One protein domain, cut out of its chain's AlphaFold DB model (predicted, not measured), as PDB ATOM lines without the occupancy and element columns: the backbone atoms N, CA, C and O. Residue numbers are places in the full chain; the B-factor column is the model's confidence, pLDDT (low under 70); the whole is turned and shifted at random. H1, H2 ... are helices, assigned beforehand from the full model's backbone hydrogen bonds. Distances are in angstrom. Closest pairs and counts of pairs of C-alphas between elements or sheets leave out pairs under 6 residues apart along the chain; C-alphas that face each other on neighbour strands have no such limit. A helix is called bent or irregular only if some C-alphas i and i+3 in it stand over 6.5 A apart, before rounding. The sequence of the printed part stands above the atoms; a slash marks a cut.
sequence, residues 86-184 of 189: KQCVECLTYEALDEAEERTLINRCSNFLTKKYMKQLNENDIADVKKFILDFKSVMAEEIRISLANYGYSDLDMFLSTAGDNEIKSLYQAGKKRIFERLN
ATOM      1  N   LYS A  86      17.260 -41.071  38.418       92.81
ATOM      2  CA  LYS A  86      16.425 -40.679  37.275       92.81
ATOM      3  C   LYS A  86      16.263 -39.160  37.171       92.81
ATOM      4  O   LYS A  86      16.507 -38.601  36.111       92.81
ATOM      5  N   GLN A  87      15.908 -38.498  38.274       91.38
ATOM      6  CA  GLN A  87      15.754 -37.039  38.304       91.38
ATOM      7  C   GLN A  87      17.080 -36.312  38.074       91.38
ATOM      8  O   GLN A  87      17.108 -35.270  37.425       91.38
ATOM      9  N   CYS A  88      18.178 -36.842  38.620       93.06
ATOM     10  CA  CYS A  88      19.496 -36.250  38.437       93.06
ATOM     11  C   CYS A  88      19.933 -36.326  36.970       93.06
ATOM     12  O   CYS A  88      20.401 -35.333  36.425       93.06
ATOM     13  N   VAL A  89      19.748 -37.487  36.337       93.44
ATOM     14  CA  VAL A  89      20.046 -37.720  34.919       93.44
ATOM     15  C   VAL A  89      19.194 -36.823  34.031       93.44
ATOM     16  O   VAL A  89      19.742 -36.139  33.179       93.44
ATOM     17  N   GLU A  90      17.882 -36.766  34.269       90.56
ATOM     18  CA  GLU A  90      16.961 -35.897  33.527       90.56
ATOM     19  C   GLU A  90      17.415 -34.432  33.568       90.56
ATOM     20  O   GLU A  90      17.574 -33.801  32.524       90.56
ATOM     21  N   CYS A  91      17.736 -33.915  34.760       89.44
ATOM     22  CA  CYS A  91      18.249 -32.553  34.896       89.44
ATOM     23  C   CYS A  91      19.561 -32.363  34.123       89.44
ATOM     24  O   CYS A  91      19.715 -31.389  33.393       89.44
ATOM     25  N   LEU A  92      20.498 -33.307  34.249       90.81
ATOM     26  CA  LEU A  92      21.794 -33.274  33.565       90.81
ATOM     27  C   LEU A  92      21.688 -33.382  32.036       90.81
ATOM     28  O   LEU A  92      22.672 -33.110  31.357       90.81
ATOM     29  N   THR A  93      20.535 -33.754  31.482       88.50
ATOM     30  CA  THR A  93      20.314 -33.797  30.027       88.50
ATOM     31  C   THR A  93      19.714 -32.519  29.442       88.50
ATOM     32  O   THR A  93      19.593 -32.422  28.227       88.50
ATOM     33  N   TYR A  94      19.374 -31.514  30.257       86.06
ATOM     34  CA  TYR A  94      18.886 -30.237  29.732       86.06
ATOM     35  C   TYR A  94      19.979 -29.491  28.951       86.06
ATOM     36  O   TYR A  94      21.118 -29.371  29.416       86.06
ATOM     37  N   GLU A  95      19.625 -29.009  27.756       76.56
ATOM     38  CA  GLU A  95      20.550 -28.366  26.808       76.56
ATOM     39  C   GLU A  95      20.553 -26.835  26.902       76.56
ATOM     40  O   GLU A  95      21.575 -26.204  26.644       76.56
ATOM     41  N   ALA A  96      19.429 -26.229  27.293       77.38
ATOM     42  CA  ALA A  96      19.267 -24.781  27.361       77.38
ATOM     43  C   ALA A  96      18.677 -24.383  28.717       77.38
ATOM     44  O   ALA A  96      17.474 -24.501  28.935       77.38
ATOM     45  N   LEU A  97      19.544 -23.929  29.622       83.12
ATOM     46  CA  LEU A  97      19.169 -23.392  30.927       83.12
ATOM     47  C   LEU A  97      19.664 -21.953  31.041       83.12
ATOM     48  O   LEU A  97      20.764 -21.625  30.588       83.12
ATOM     49  N   ASP A  98      18.854 -21.092  31.653       85.50
ATOM     50  CA  ASP A  98      19.327 -19.771  32.053       85.50
ATOM     51  C   ASP A  98      20.296 -19.864  33.254       85.50
ATOM     52  O   ASP A  98      20.428 -20.898  33.909       85.50
ATOM     53  N   GLU A  99      21.011 -18.781  33.574       85.31
ATOM     54  CA  GLU A  99      22.015 -18.788  34.653       85.31
ATOM     55  C   GLU A  99      21.415 -19.121  36.038       85.31
ATOM     56  O   GLU A  99      22.090 -19.654  36.925       85.31
ATOM     57  N   ALA A 100      20.145 -18.778  36.276       84.81
ATOM     58  CA  ALA A 100      19.475 -19.076  37.540       84.81
ATOM     59  C   ALA A 100      19.059 -20.554  37.619       84.81
ATOM     60  O   ALA A 100      19.207 -21.191  38.669       84.81
ATOM     61  N   GLU A 101      18.578 -21.104  36.509       87.06
ATOM     62  CA  GLU A 101      18.258 -22.516  36.341       87.06
ATOM     63  C   GLU A 101      19.521 -23.376  36.451       87.06
ATOM     64  O   GLU A 101      19.542 -24.314  37.246       87.06
ATOM     65  N   GLU A 102      20.613 -22.994  35.788       87.88
ATOM     66  CA  GLU A 102      21.900 -23.697  35.851       87.88
ATOM     67  C   GLU A 102      22.436 -23.751  37.290       87.88
ATOM     68  O   GLU A 102      22.776 -24.819  37.803       87.88
ATOM     69  N   ARG A 103      22.405 -22.627  38.022       86.62
ATOM     70  CA  ARG A 103      22.757 -22.609  39.456       86.62
ATOM     71  C   ARG A 103      21.879 -23.544  40.287       86.62
ATOM     72  O   ARG A 103      22.358 -24.178  41.231       86.62
ATOM     73  N   THR A 104      20.591 -23.628  39.963       87.75
ATOM     74  CA  THR A 104      19.644 -24.507  40.659       87.75
ATOM     75  C   THR A 104      19.935 -25.979  40.362       87.75
ATOM     76  O   THR A 104      19.954 -26.786  41.296       87.75
ATOM     77  N   LEU A 105      20.215 -26.322  39.101       91.44
ATOM     78  CA  LEU A 105      20.628 -27.659  38.677       91.44
ATOM     79  C   LEU A 105      21.891 -28.072  39.417       91.44
ATOM     80  O   LEU A 105      21.889 -29.115  40.076       91.44
ATOM     81  N   ILE A 106      22.926 -27.231  39.356       91.81
ATOM     82  CA  ILE A 106      24.221 -27.467  39.993       91.81
ATOM     83  C   ILE A 106      24.016 -27.763  41.473       91.81
ATOM     84  O   ILE A 106      24.434 -28.815  41.954       91.81
ATOM     85  N   ASN A 107      23.306 -26.896  42.197       89.31
ATOM     86  CA  ASN A 107      23.080 -27.075  43.630       89.31
ATOM     87  C   ASN A 107      22.321 -28.365  43.957       89.31
ATOM     88  O   ASN A 107      22.652 -29.048  44.927       89.31
ATOM     89  N   ARG A 108      21.286 -28.716  43.191       91.00
ATOM     90  CA  ARG A 108      20.441 -29.878  43.510       91.00
ATOM     91  C   ARG A 108      21.108 -31.193  43.128       91.00
ATOM     92  O   ARG A 108      21.166 -32.099  43.960       91.00
ATOM     93  N   CYS A 109      21.665 -31.275  41.925       93.56
ATOM     94  CA  CYS A 109      22.355 -32.470  41.449       93.56
ATOM     95  C   CYS A 109      23.650 -32.719  42.232       93.56
ATOM     96  O   CYS A 109      23.891 -33.853  42.644       93.56
ATOM     97  N   SER A 110      24.444 -31.679  42.529       93.31
ATOM     98  CA  SER A 110      25.663 -31.843  43.337       93.31
ATOM     99  C   SER A 110      25.359 -32.314  44.756       93.31
ATOM    100  O   SER A 110      26.036 -33.216  45.250       93.31
ATOM    101  N   ASN A 111      24.322 -31.773  45.408       90.88
ATOM    102  CA  ASN A 111      23.911 -32.232  46.732       90.88
ATOM    103  C   ASN A 111      23.462 -33.696  46.701       90.88
ATOM    104  O   ASN A 111      23.899 -34.473  47.547       90.88
ATOM    105  N   PHE A 112      22.628 -34.093  45.734       94.06
ATOM    106  CA  PHE A 112      22.211 -35.489  45.589       94.06
ATOM    107  C   PHE A 112      23.415 -36.420  45.378       94.06
ATOM    108  O   PHE A 112      23.574 -37.395  46.116       94.06
ATOM    109  N   LEU A 113      24.292 -36.094  44.426       93.12
ATOM    110  CA  LEU A 113      25.460 -36.913  44.110       93.12
ATOM    111  C   LEU A 113      26.415 -37.020  45.300       93.12
ATOM    112  O   LEU A 113      26.699 -38.122  45.756       93.12
ATOM    113  N   THR A 114      26.869 -35.898  45.855       90.44
ATOM    114  CA  THR A 114      27.914 -35.889  46.896       90.44
ATOM    115  C   THR A 114      27.417 -36.320  48.274       90.44
ATOM    116  O   THR A 114      28.158 -36.953  49.024       90.44
ATOM    117  N   LYS A 115      26.171 -35.991  48.644       88.06
ATOM    118  CA  LYS A 115      25.661 -36.256  50.000       88.06
ATOM    119  C   LYS A 115      24.864 -37.546  50.115       88.06
ATOM    120  O   LYS A 115      24.734 -38.033  51.237       88.06
ATOM    121  N   LYS A 116      24.332 -38.081  49.012       91.00
ATOM    122  CA  LYS A 116      23.494 -39.287  49.020       91.00
ATOM    123  C   LYS A 116      24.097 -40.404  48.178       91.00
ATOM    124  O   LYS A 116      24.462 -41.428  48.738       91.00
ATOM    125  N   TYR A 117      24.221 -40.205  46.869       94.06
ATOM    126  CA  TYR A 117      24.556 -41.292  45.947       94.06
ATOM    127  C   TYR A 117      25.992 -41.809  46.134       94.06
ATOM    128  O   TYR A 117      26.193 -42.981  46.435       94.06
ATOM    129  N   MET A 118      26.992 -40.925  46.069       92.69
ATOM    130  CA  MET A 118      28.408 -41.306  46.159       92.69
ATOM    131  C   MET A 118      28.811 -41.846  47.534       92.69
ATOM    132  O   MET A 118      29.791 -42.567  47.635       92.69
ATOM    133  N   LYS A 119      28.061 -41.531  48.599       91.25
ATOM    134  CA  LYS A 119      28.307 -42.101  49.936       91.25
ATOM    135  C   LYS A 119      27.907 -43.569  50.049       91.25
ATOM    136  O   LYS A 119      28.366 -44.245  50.961       91.25
ATOM    137  N   GLN A 120      26.993 -44.015  49.194       90.81
ATOM    138  CA  GLN A 120      26.485 -45.385  49.184       90.81
ATOM    139  C   GLN A 120      27.256 -46.271  48.207       90.81
ATOM    140  O   GLN A 120      27.143 -47.486  48.288       90.81
ATOM    141  N   LEU A 121      28.006 -45.661  47.290       93.06
ATOM    142  CA  LEU A 121      28.759 -46.352  46.261       93.06
ATOM    143  C   LEU A 121      30.142 -46.746  46.784       93.06
ATOM    144  O   LEU A 121      30.896 -45.891  47.252       93.06
ATOM    145  N   ASN A 122      30.502 -48.021  46.658       93.25
ATOM    146  CA  ASN A 122      31.847 -48.493  46.948       93.25
ATOM    147  C   ASN A 122      32.710 -48.496  45.676       93.25
ATOM    148  O   ASN A 122      32.584 -49.373  44.831       93.25
ATOM    149  N   GLU A 123      33.649 -47.551  45.555       92.12
ATOM    150  CA  GLU A 123      34.512 -47.430  44.362       92.12
ATOM    151  C   GLU A 123      35.483 -48.611  44.166       92.12
ATOM    152  O   GLU A 123      36.081 -48.767  43.097       92.12
ATOM    153  N   ASN A 124      35.653 -49.450  45.191       92.50
ATOM    154  CA  ASN A 124      36.461 -50.662  45.099       92.50
ATOM    155  C   ASN A 124      35.667 -51.866  44.581       92.50
ATOM    156  O   ASN A 124      36.291 -52.814  44.107       92.50
ATOM    157  N   ASP A 125      34.333 -51.822  44.645       96.06
ATOM    158  CA  ASP A 125      33.454 -52.875  44.145       96.06
ATOM    159  C   ASP A 125      33.083 -52.611  42.681       96.06
ATOM    160  O   ASP A 125      32.470 -51.605  42.318       96.06
ATOM    161  N   ILE A 126      33.458 -53.545  41.813       95.88
ATOM    162  CA  ILE A 126      33.208 -53.450  40.378       95.88
ATOM    163  C   ILE A 126      31.721 -53.499  40.035       95.88
ATOM    164  O   ILE A 126      31.318 -52.861  39.062       95.88
ATOM    165  N   ALA A 127      30.890 -54.198  40.809       96.44
ATOM    166  CA  ALA A 127      29.450 -54.218  40.567       96.44
ATOM    167  C   ALA A 127      28.839 -52.821  40.762       96.44
ATOM    168  O   ALA A 127      28.077 -52.350  39.913       96.44
ATOM    169  N   ASP A 128      29.248 -52.122  41.821       96.19
ATOM    170  CA  ASP A 128      28.843 -50.744  42.109       96.19
ATOM    171  C   ASP A 128      29.348 -49.759  41.044       96.19
ATOM    172  O   ASP A 128      28.608 -48.879  40.594       96.19
ATOM    173  N   VAL A 129      30.586 -49.936  40.577       97.56
ATOM    174  CA  VAL A 129      31.160 -49.129  39.491       97.56
ATOM    175  C   VAL A 129      30.396 -49.329  38.176       97.56
ATOM    176  O   VAL A 129      30.045 -48.353  37.510       97.56
ATOM    177  N   LYS A 130      30.076 -50.577  37.805       97.75
ATOM    178  CA  LYS A 130      29.246 -50.876  36.623       97.75
ATOM    179  C   LYS A 130      27.858 -50.256  36.759       97.75
ATOM    180  O   LYS A 130      27.350 -49.669  35.804       97.75
ATOM    181  N   LYS A 131      27.268 -50.328  37.954       97.00
ATOM    182  CA  LYS A 131      25.975 -49.708  38.247       97.00
ATOM    183  C   LYS A 131      26.011 -48.193  38.044       97.00
ATOM    184  O   LYS A 131      25.097 -47.678  37.416       97.00
ATOM    185  N   PHE A 132      27.064 -47.495  38.477       97.69
ATOM    186  CA  PHE A 132      27.237 -46.063  38.183       97.69
ATOM    187  C   PHE A 132      27.207 -45.781  36.681       97.69
ATOM    188  O   PHE A 132      26.490 -44.889  36.229       97.69
ATOM    189  N   ILE A 133      27.990 -46.539  35.908       97.81
ATOM    190  CA  ILE A 133      28.099 -46.347  34.458       97.81
ATOM    191  C   ILE A 133      26.725 -46.524  33.803       97.81
ATOM    192  O   ILE A 133      26.339 -45.722  32.957       97.81
ATOM    193  N   LEU A 134      25.957 -47.531  34.228       97.62
ATOM    194  CA  LEU A 134      24.602 -47.777  33.736       97.62
ATOM    195  C   LEU A 134      23.608 -46.691  34.168       97.62
ATOM    196  O   LEU A 134      22.836 -46.211  33.337       97.62
ATOM    197  N   ASP A 135      23.654 -46.287  35.438       96.94
ATOM    198  CA  ASP A 135      22.801 -45.256  36.034       96.94
ATOM    199  C   ASP A 135      22.948 -43.914  35.296       96.94
ATOM    200  O   ASP A 135      21.956 -43.216  35.089       96.94
ATOM    201  N   PHE A 136      24.164 -43.570  34.855       96.88
ATOM    202  CA  PHE A 136      24.482 -42.291  34.210       96.88
ATOM    203  C   PHE A 136      24.796 -42.389  32.712       96.88
ATOM    204  O   PHE A 136      25.231 -41.399  32.121       96.88
ATOM    205  N   LYS A 137      24.533 -43.534  32.067       95.50
ATOM    206  CA  LYS A 137      24.959 -43.820  30.683       95.50
ATOM    207  C   LYS A 137      24.596 -42.744  29.656       95.50
ATOM    208  O   LYS A 137      25.373 -42.482  28.746       95.50
ATOM    209  N   SER A 138      23.433 -42.105  29.795       94.31
ATOM    210  CA  SER A 138      22.981 -41.053  28.876       94.31
ATOM    211  C   SER A 138      23.749 -39.744  29.048       94.31
ATOM    212  O   SER A 138      23.923 -39.012  28.082       94.31
ATOM    213  N   VAL A 139      24.224 -39.453  30.260       94.25
ATOM    214  CA  VAL A 139      24.995 -38.239  30.568       94.25
ATOM    215  C   VAL A 139      26.449 -38.383  30.117       94.25
ATOM    216  O   VAL A 139      27.063 -37.395  29.725       94.25
ATOM    217  N   MET A 140      26.989 -39.605  30.151       94.88
ATOM    218  CA  MET A 140      28.379 -39.920  29.793       94.88
ATOM    219  C   MET A 140      28.516 -40.648  28.443       94.88
ATOM    220  O   MET A 140      29.432 -41.447  28.244       94.88
ATOM    221  N   ALA A 141      27.576 -40.418  27.521       94.50
ATOM    222  CA  ALA A 141      27.525 -41.117  26.235       94.50
ATOM    223  C   ALA A 141      28.818 -40.946  25.415       94.50
ATOM    224  O   ALA A 141      29.258 -41.884  24.752       94.50
ATOM    225  N   GLU A 142      29.449 -39.774  25.499       94.56
ATOM    226  CA  GLU A 142      30.702 -39.491  24.801       94.56
ATOM    227  C   GLU A 142      31.886 -40.241  25.424       94.56
ATOM    228  O   GLU A 142      32.669 -40.862  24.707       94.56
ATOM    229  N   GLU A 143      31.992 -40.264  26.756       96.62
ATOM    230  CA  GLU A 143      33.027 -41.027  27.459       96.62
ATOM    231  C   GLU A 143      32.896 -42.528  27.179       96.62
ATOM    232  O   GLU A 143      33.899 -43.194  26.930       96.62
ATOM    233  N   ILE A 144      31.663 -43.047  27.146       97.50
ATOM    234  CA  ILE A 144      31.386 -44.431  26.749       97.50
ATOM    235  C   ILE A 144      31.880 -44.671  25.322       97.50
ATOM    236  O   ILE A 144      32.660 -45.591  25.101       97.50
ATOM    237  N   ARG A 145      31.481 -43.830  24.360       97.19
ATOM    238  CA  ARG A 145      31.880 -43.968  22.952       97.19
ATOM    239  C   ARG A 145      33.403 -43.999  22.787       97.19
ATOM    240  O   ARG A 145      33.918 -44.842  22.055       97.19
ATOM    241  N   ILE A 146      34.117 -43.106  23.475       96.12
ATOM    242  CA  ILE A 146      35.584 -43.040  23.451       96.12
ATOM    243  C   ILE A 146      36.199 -44.304  24.062       96.12
ATOM    244  O   ILE A 146      37.087 -44.902  23.456       96.12
ATOM    245  N   SER A 147      35.735 -44.742  25.237       95.25
ATOM    246  CA  SER A 147      36.255 -45.953  25.881       95.25
ATOM    247  C   SER A 147      36.014 -47.203  25.041       95.25
ATOM    248  O   SER A 147      36.938 -47.993  24.871       95.25
ATOM    249  N   LEU A 148      34.821 -47.365  24.467       95.62
ATOM    250  CA  LEU A 148      34.509 -48.503  23.602       95.62
ATOM    251  C   LEU A 148      35.452 -48.559  22.394       95.62
ATOM    252  O   LEU A 148      36.039 -49.604  22.131       95.62
ATOM    253  N   ALA A 149      35.692 -47.424  21.728       95.19
ATOM    254  CA  ALA A 149      36.638 -47.354  20.616       95.19
ATOM    255  C   ALA A 149      38.083 -47.677  21.042       95.19
ATOM    256  O   ALA A 149      38.774 -48.419  20.347       95.19
ATOM    257  N   ASN A 150      38.529 -47.163  22.194       94.88
ATOM    258  CA  ASN A 150      39.889 -47.385  22.698       94.88
ATOM    259  C   ASN A 150      40.162 -48.848  23.065       94.88
ATOM    260  O   ASN A 150      41.285 -49.318  22.896       94.88
ATOM    261  N   TYR A 151      39.149 -49.552  23.570       93.19
ATOM    262  CA  TYR A 151      39.267 -50.944  24.002       93.19
ATOM    263  C   TYR A 151      38.747 -51.952  22.962       93.19
ATOM    264  O   TYR A 151      38.789 -53.153  23.212       93.19
ATOM    265  N   GLY A 152      38.283 -51.493  21.794       94.12
ATOM    266  CA  GLY A 152      37.855 -52.359  20.690       94.12
ATOM    267  C   GLY A 152      36.472 -52.999  20.863       94.12
ATOM    268  O   GLY A 152      36.225 -54.068  20.312       94.12
ATOM    269  N   TYR A 153      35.572 -52.361  21.610       94.75
ATOM    270  CA  TYR A 153      34.210 -52.838  21.853       94.75
ATOM    271  C   TYR A 153      33.181 -52.098  20.992       94.75
ATOM    272  O   TYR A 153      33.301 -50.901  20.742       94.75
ATOM    273  N   SER A 154      32.137 -52.808  20.557       90.31
ATOM    274  CA  SER A 154      31.011 -52.242  19.798       90.31
ATOM    275  C   SER A 154      29.881 -51.717  20.679       90.31
ATOM    276  O   SER A 154      29.122 -50.847  20.256       90.31
ATOM    277  N   ASP A 155      29.746 -52.258  21.887       93.62
ATOM    278  CA  ASP A 155      28.618 -52.000  22.770       93.62
ATOM    279  C   ASP A 155      29.029 -52.034  24.245       93.62
ATOM    280  O   ASP A 155      30.001 -52.681  24.648       93.62
ATOM    281  N   LEU A 156      28.273 -51.288  25.052       96.12
ATOM    282  CA  LEU A 156      28.545 -51.117  26.474       96.12
ATOM    283  C   LEU A 156      28.312 -52.404  27.269       96.12
ATOM    284  O   LEU A 156      29.060 -52.667  28.202       96.12
ATOM    285  N   ASP A 157      27.307 -53.204  26.920       96.38
ATOM    286  CA  ASP A 157      26.952 -54.392  27.700       96.38
ATOM    287  C   ASP A 157      28.040 -55.472  27.585       96.38
ATOM    288  O   ASP A 157      28.435 -56.064  28.595       96.38
ATOM    289  N   MET A 158      28.595 -55.668  26.384       94.88
ATOM    290  CA  MET A 158      29.751 -56.528  26.141       94.88
ATOM    291  C   MET A 158      30.978 -56.007  26.888       94.88
ATOM    292  O   MET A 158      31.585 -56.764  27.644       94.88
ATOM    293  N   PHE A 159      31.281 -54.709  26.772       97.12
ATOM    294  CA  PHE A 159      32.379 -54.087  27.516       97.12
ATOM    295  C   PHE A 159      32.248 -54.319  29.025       97.12
ATOM    296  O   PHE A 159      33.162 -54.839  29.656       97.12
ATOM    297  N   LEU A 160      31.094 -54.019  29.622       97.06
ATOM    298  CA  LEU A 160      30.886 -54.204  31.059       97.06
ATOM    299  C   LEU A 160      30.888 -55.682  31.476       97.06
ATOM    300  O   LEU A 160      31.070 -55.962  32.659       97.06
ATOM    301  N   SER A 161      30.695 -56.629  30.560       95.75
ATOM    302  CA  SER A 161      30.687 -58.062  30.875       95.75
ATOM    303  C   SER A 161      32.065 -58.712  30.763       95.75
ATOM    304  O   SER A 161      32.343 -59.639  31.524       95.75
ATOM    305  N   THR A 162      32.924 -58.244  29.852       95.06
ATOM    306  CA  THR A 162      34.186 -58.931  29.517       95.06
ATOM    307  C   THR A 162      35.444 -58.091  29.706       95.06
ATOM    308  O   THR A 162      36.529 -58.668  29.760       95.06
ATOM    309  N   ALA A 163      35.335 -56.763  29.789       95.25
ATOM    310  CA  ALA A 163      36.490 -55.899  30.008       95.25
ATOM    311  C   ALA A 163      37.102 -56.125  31.396       95.25
ATOM    312  O   ALA A 163      36.422 -56.510  32.353       95.25
ATOM    313  N   GLY A 164      38.399 -55.851  31.507       95.81
ATOM    314  CA  GLY A 164      39.109 -55.922  32.774       95.81
ATOM    315  C   GLY A 164      38.666 -54.823  33.741       95.81
ATOM    316  O   GLY A 164      38.322 -53.706  33.349       95.81
ATOM    317  N   ASP A 165      38.759 -55.103  35.039       96.81
ATOM    318  CA  ASP A 165      38.376 -54.178  36.113       96.81
ATOM    319  C   ASP A 165      39.016 -52.787  35.983       96.81
ATOM    320  O   ASP A 165      38.376 -51.769  36.254       96.81
ATOM    321  N   ASN A 166      40.273 -52.719  35.533       96.38
ATOM    322  CA  ASN A 166      40.992 -51.459  35.333       96.38
ATOM    323  C   ASN A 166      40.416 -50.620  34.183       96.38
ATOM    324  O   ASN A 166      40.410 -49.391  34.260       96.38
ATOM    325  N   GLU A 167      39.911 -51.264  33.134       96.56
ATOM    326  CA  GLU A 167      39.306 -50.607  31.970       96.56
ATOM    327  C   GLU A 167      37.940 -50.035  32.362       96.56
ATOM    328  O   GLU A 167      37.651 -48.862  32.113       96.56
ATOM    329  N   ILE A 168      37.147 -50.822  33.097       97.69
ATOM    330  CA  ILE A 168      35.861 -50.395  33.664       97.69
ATOM    331  C   ILE A 168      36.058 -49.224  34.636       97.69
ATOM    332  O   ILE A 168      35.362 -48.210  34.540       97.69
ATOM    333  N   LYS A 169      37.044 -49.315  35.540       97.25
ATOM    334  CA  LYS A 169      37.397 -48.216  36.452       97.25
ATOM    335  C   LYS A 169      37.858 -46.971  35.695       97.25
ATOM    336  O   LYS A 169      37.519 -45.866  36.110       97.25
ATOM    337  N   SER A 170      38.575 -47.123  34.582       96.81
ATOM    338  CA  SER A 170      39.003 -45.991  33.750       96.81
ATOM    339  C   SER A 170      37.814 -45.248  33.135       96.81
ATOM    340  O   SER A 170      37.741 -44.023  33.255       96.81
ATOM    341  N   LEU A 171      36.838 -45.972  32.569       97.69
ATOM    342  CA  LEU A 171      35.591 -45.379  32.067       97.69
ATOM    343  C   LEU A 171      34.816 -44.669  33.185       97.69
ATOM    344  O   LEU A 171      34.380 -43.528  33.023       97.69
ATOM    345  N   TYR A 172      34.686 -45.312  34.344       97.62
ATOM    346  CA  TYR A 172      34.030 -44.713  35.503       97.62
ATOM    347  C   TYR A 172      34.694 -43.404  35.946       97.62
ATOM    348  O   TYR A 172      33.999 -42.411  36.147       97.62
ATOM    349  N   GLN A 173      36.026 -43.358  36.054       96.50
ATOM    350  CA  GLN A 173      36.731 -42.135  36.451       96.50
ATOM    351  C   GLN A 173      36.554 -41.011  35.423       96.50
ATOM    352  O   GLN A 173      36.369 -39.855  35.812       96.50
ATOM    353  N   ALA A 174      36.560 -41.335  34.126       95.81
ATOM    354  CA  ALA A 174      36.288 -40.367  33.066       95.81
ATOM    355  C   ALA A 174      34.856 -39.806  33.164       95.81
ATOM    356  O   ALA A 174      34.678 -38.587  33.231       95.81
ATOM    357  N   GLY A 175      33.850 -40.680  33.275       95.44
ATOM    358  CA  GLY A 175      32.444 -40.285  33.408       95.44
ATOM    359  C   GLY A 175      32.168 -39.489  34.688       95.44
ATOM    360  O   GLY A 175      31.551 -38.422  34.649       95.44
ATOM    361  N   LYS A 176      32.697 -39.942  35.831       95.19
ATOM    362  CA  LYS A 176      32.609 -39.227  37.114       95.19
ATOM    363  C   LYS A 176      33.216 -37.834  37.011       95.19
ATOM    364  O   LYS A 176      32.589 -36.868  37.446       95.19
ATOM    365  N   LYS A 177      34.407 -37.711  36.417       94.38
ATOM    366  CA  LYS A 177      35.074 -36.420  36.217       94.38
ATOM    367  C   LYS A 177      34.208 -35.475  35.381       94.38
ATOM    368  O   LYS A 177      33.985 -34.351  35.819       94.38
ATOM    369  N   ARG A 178      33.661 -35.939  34.253       91.81
ATOM    370  CA  ARG A 178      32.771 -35.148  33.387       91.81
ATOM    371  C   ARG A 178      31.555 -34.610  34.142       91.81
ATOM    372  O   ARG A 178      31.256 -33.418  34.072       91.81
ATOM    373  N   ILE A 179      30.870 -35.480  34.885       94.31
ATOM    374  CA  ILE A 179      29.690 -35.108  35.678       94.31
ATOM    375  C   ILE A 179      30.073 -34.094  36.761       94.31
ATOM    376  O   ILE A 179      29.367 -33.108  36.966       94.31
ATOM    377  N   PHE A 180      31.197 -34.308  37.445       93.62
ATOM    378  CA  PHE A 180      31.644 -33.432  38.527       93.62
ATOM    379  C   PHE A 180      32.065 -32.056  38.012       93.62
ATOM    380  O   PHE A 180      31.749 -31.055  38.652       93.62
ATOM    381  N   GLU A 181      32.713 -31.993  36.850       90.88
ATOM    382  CA  GLU A 181      33.059 -30.739  36.179       90.88
ATOM    383  C   GLU A 181      31.805 -29.956  35.779       90.88
ATOM    384  O   GLU A 181      31.705 -28.777  36.117       90.88
ATOM    385  N   ARG A 182      30.809 -30.612  35.162       89.56
ATOM    386  CA  ARG A 182      29.518 -29.975  34.837       89.56
ATOM    387  C   ARG A 182      28.828 -29.407  36.076       89.56
ATOM    388  O   ARG A 182      28.225 -28.344  36.024       89.56
ATOM    389  N   LEU A 183      28.927 -30.111  37.199       91.06
ATOM    390  CA  LEU A 183      28.285 -29.724  38.451       91.06
ATOM    391  C   LEU A 183      29.150 -28.840  39.352       91.06
ATOM    392  O   LEU A 183      28.769 -28.603  40.498       91.06
ATOM    393  N   ASN A 184      30.311 -28.376  38.879       87.44
ATOM    394  CA  ASN A 184      31.264 -27.590  39.665       87.44
ATOM    395  C   ASN A 184      31.570 -28.208  41.050       87.44
ATOM    396  O   ASN A 184      31.745 -27.515  42.058       87.44
TER     397      ASN A 184
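Overview. This is residues 86 to 184 of the 189 residues of an uncharacterized protein of Enterocloster aldenensis (UniProt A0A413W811). What shape do the six helices make? At one end of an elongated body, H1 and the long, kinked H2 form a helical hairpin; at the other, H3 and H4 pack on H6, with H5 near the end where H6 begins. What is it built of? The printed part has 99 residues with six named helices, H1 to H6 in chain order, and no named strand; the class is all helix. How large is it? It is compact, with a radius of gyration of the C-alphas of 14.0 A, and spans 43 by 27 by 19 A.

Along the chain. Where do the first helices lie? H1, residues 86 to 92, begins at C-alpha 86 (16.425, -40.679, 37.275). H2, residues 99 to 120, is 30.6 A long, with a kink of 32 degrees near residue 114; it is irregular, but only just: C-alphas 115 and 118 are 6.9 A apart. And the rest? H3 is residues 126 to 135, H4 141 to 151 and H5 156 to 162. H6, residues 165 to 182, is 25.8 A long and ends at C-alpha 182 (29.518, -29.975, 34.837).

Arrangement. What does H2 meet? Its residues 105 to 112 alone touch H1, closest at the C-alphas of Cys 88 and Cys 109, 5.6 A. What touches H6? H3 does, at a steep tilt of 41 degrees, closest at the C-alphas of Ile 133 and Tyr 172, 6.2 A. Residues 167 to 175 of H6 alone touch H4, closest at the C-alphas of Glu 143 and Gly 175, 6.0 A. Where is H5? It only just touches H4, with 3 pairs of C-alphas within 8 A, the closest being those of Leu 148 and Leu 156, 7.1 A. Are the helix backbones whole? Every O i to N i+4 pair is within hydrogen-bond range in H1, H3, H4, H5 and H6, and 15 of 18 are in H2.

Size, cuts and confidence. How far does it reach? The two C-alphas farthest apart, of Ala 100 and Thr 162, are 43.2 A apart. Is it unbroken and confident? The printed part has no cut and no long link, and no printed residue is under 70 in pLDDT.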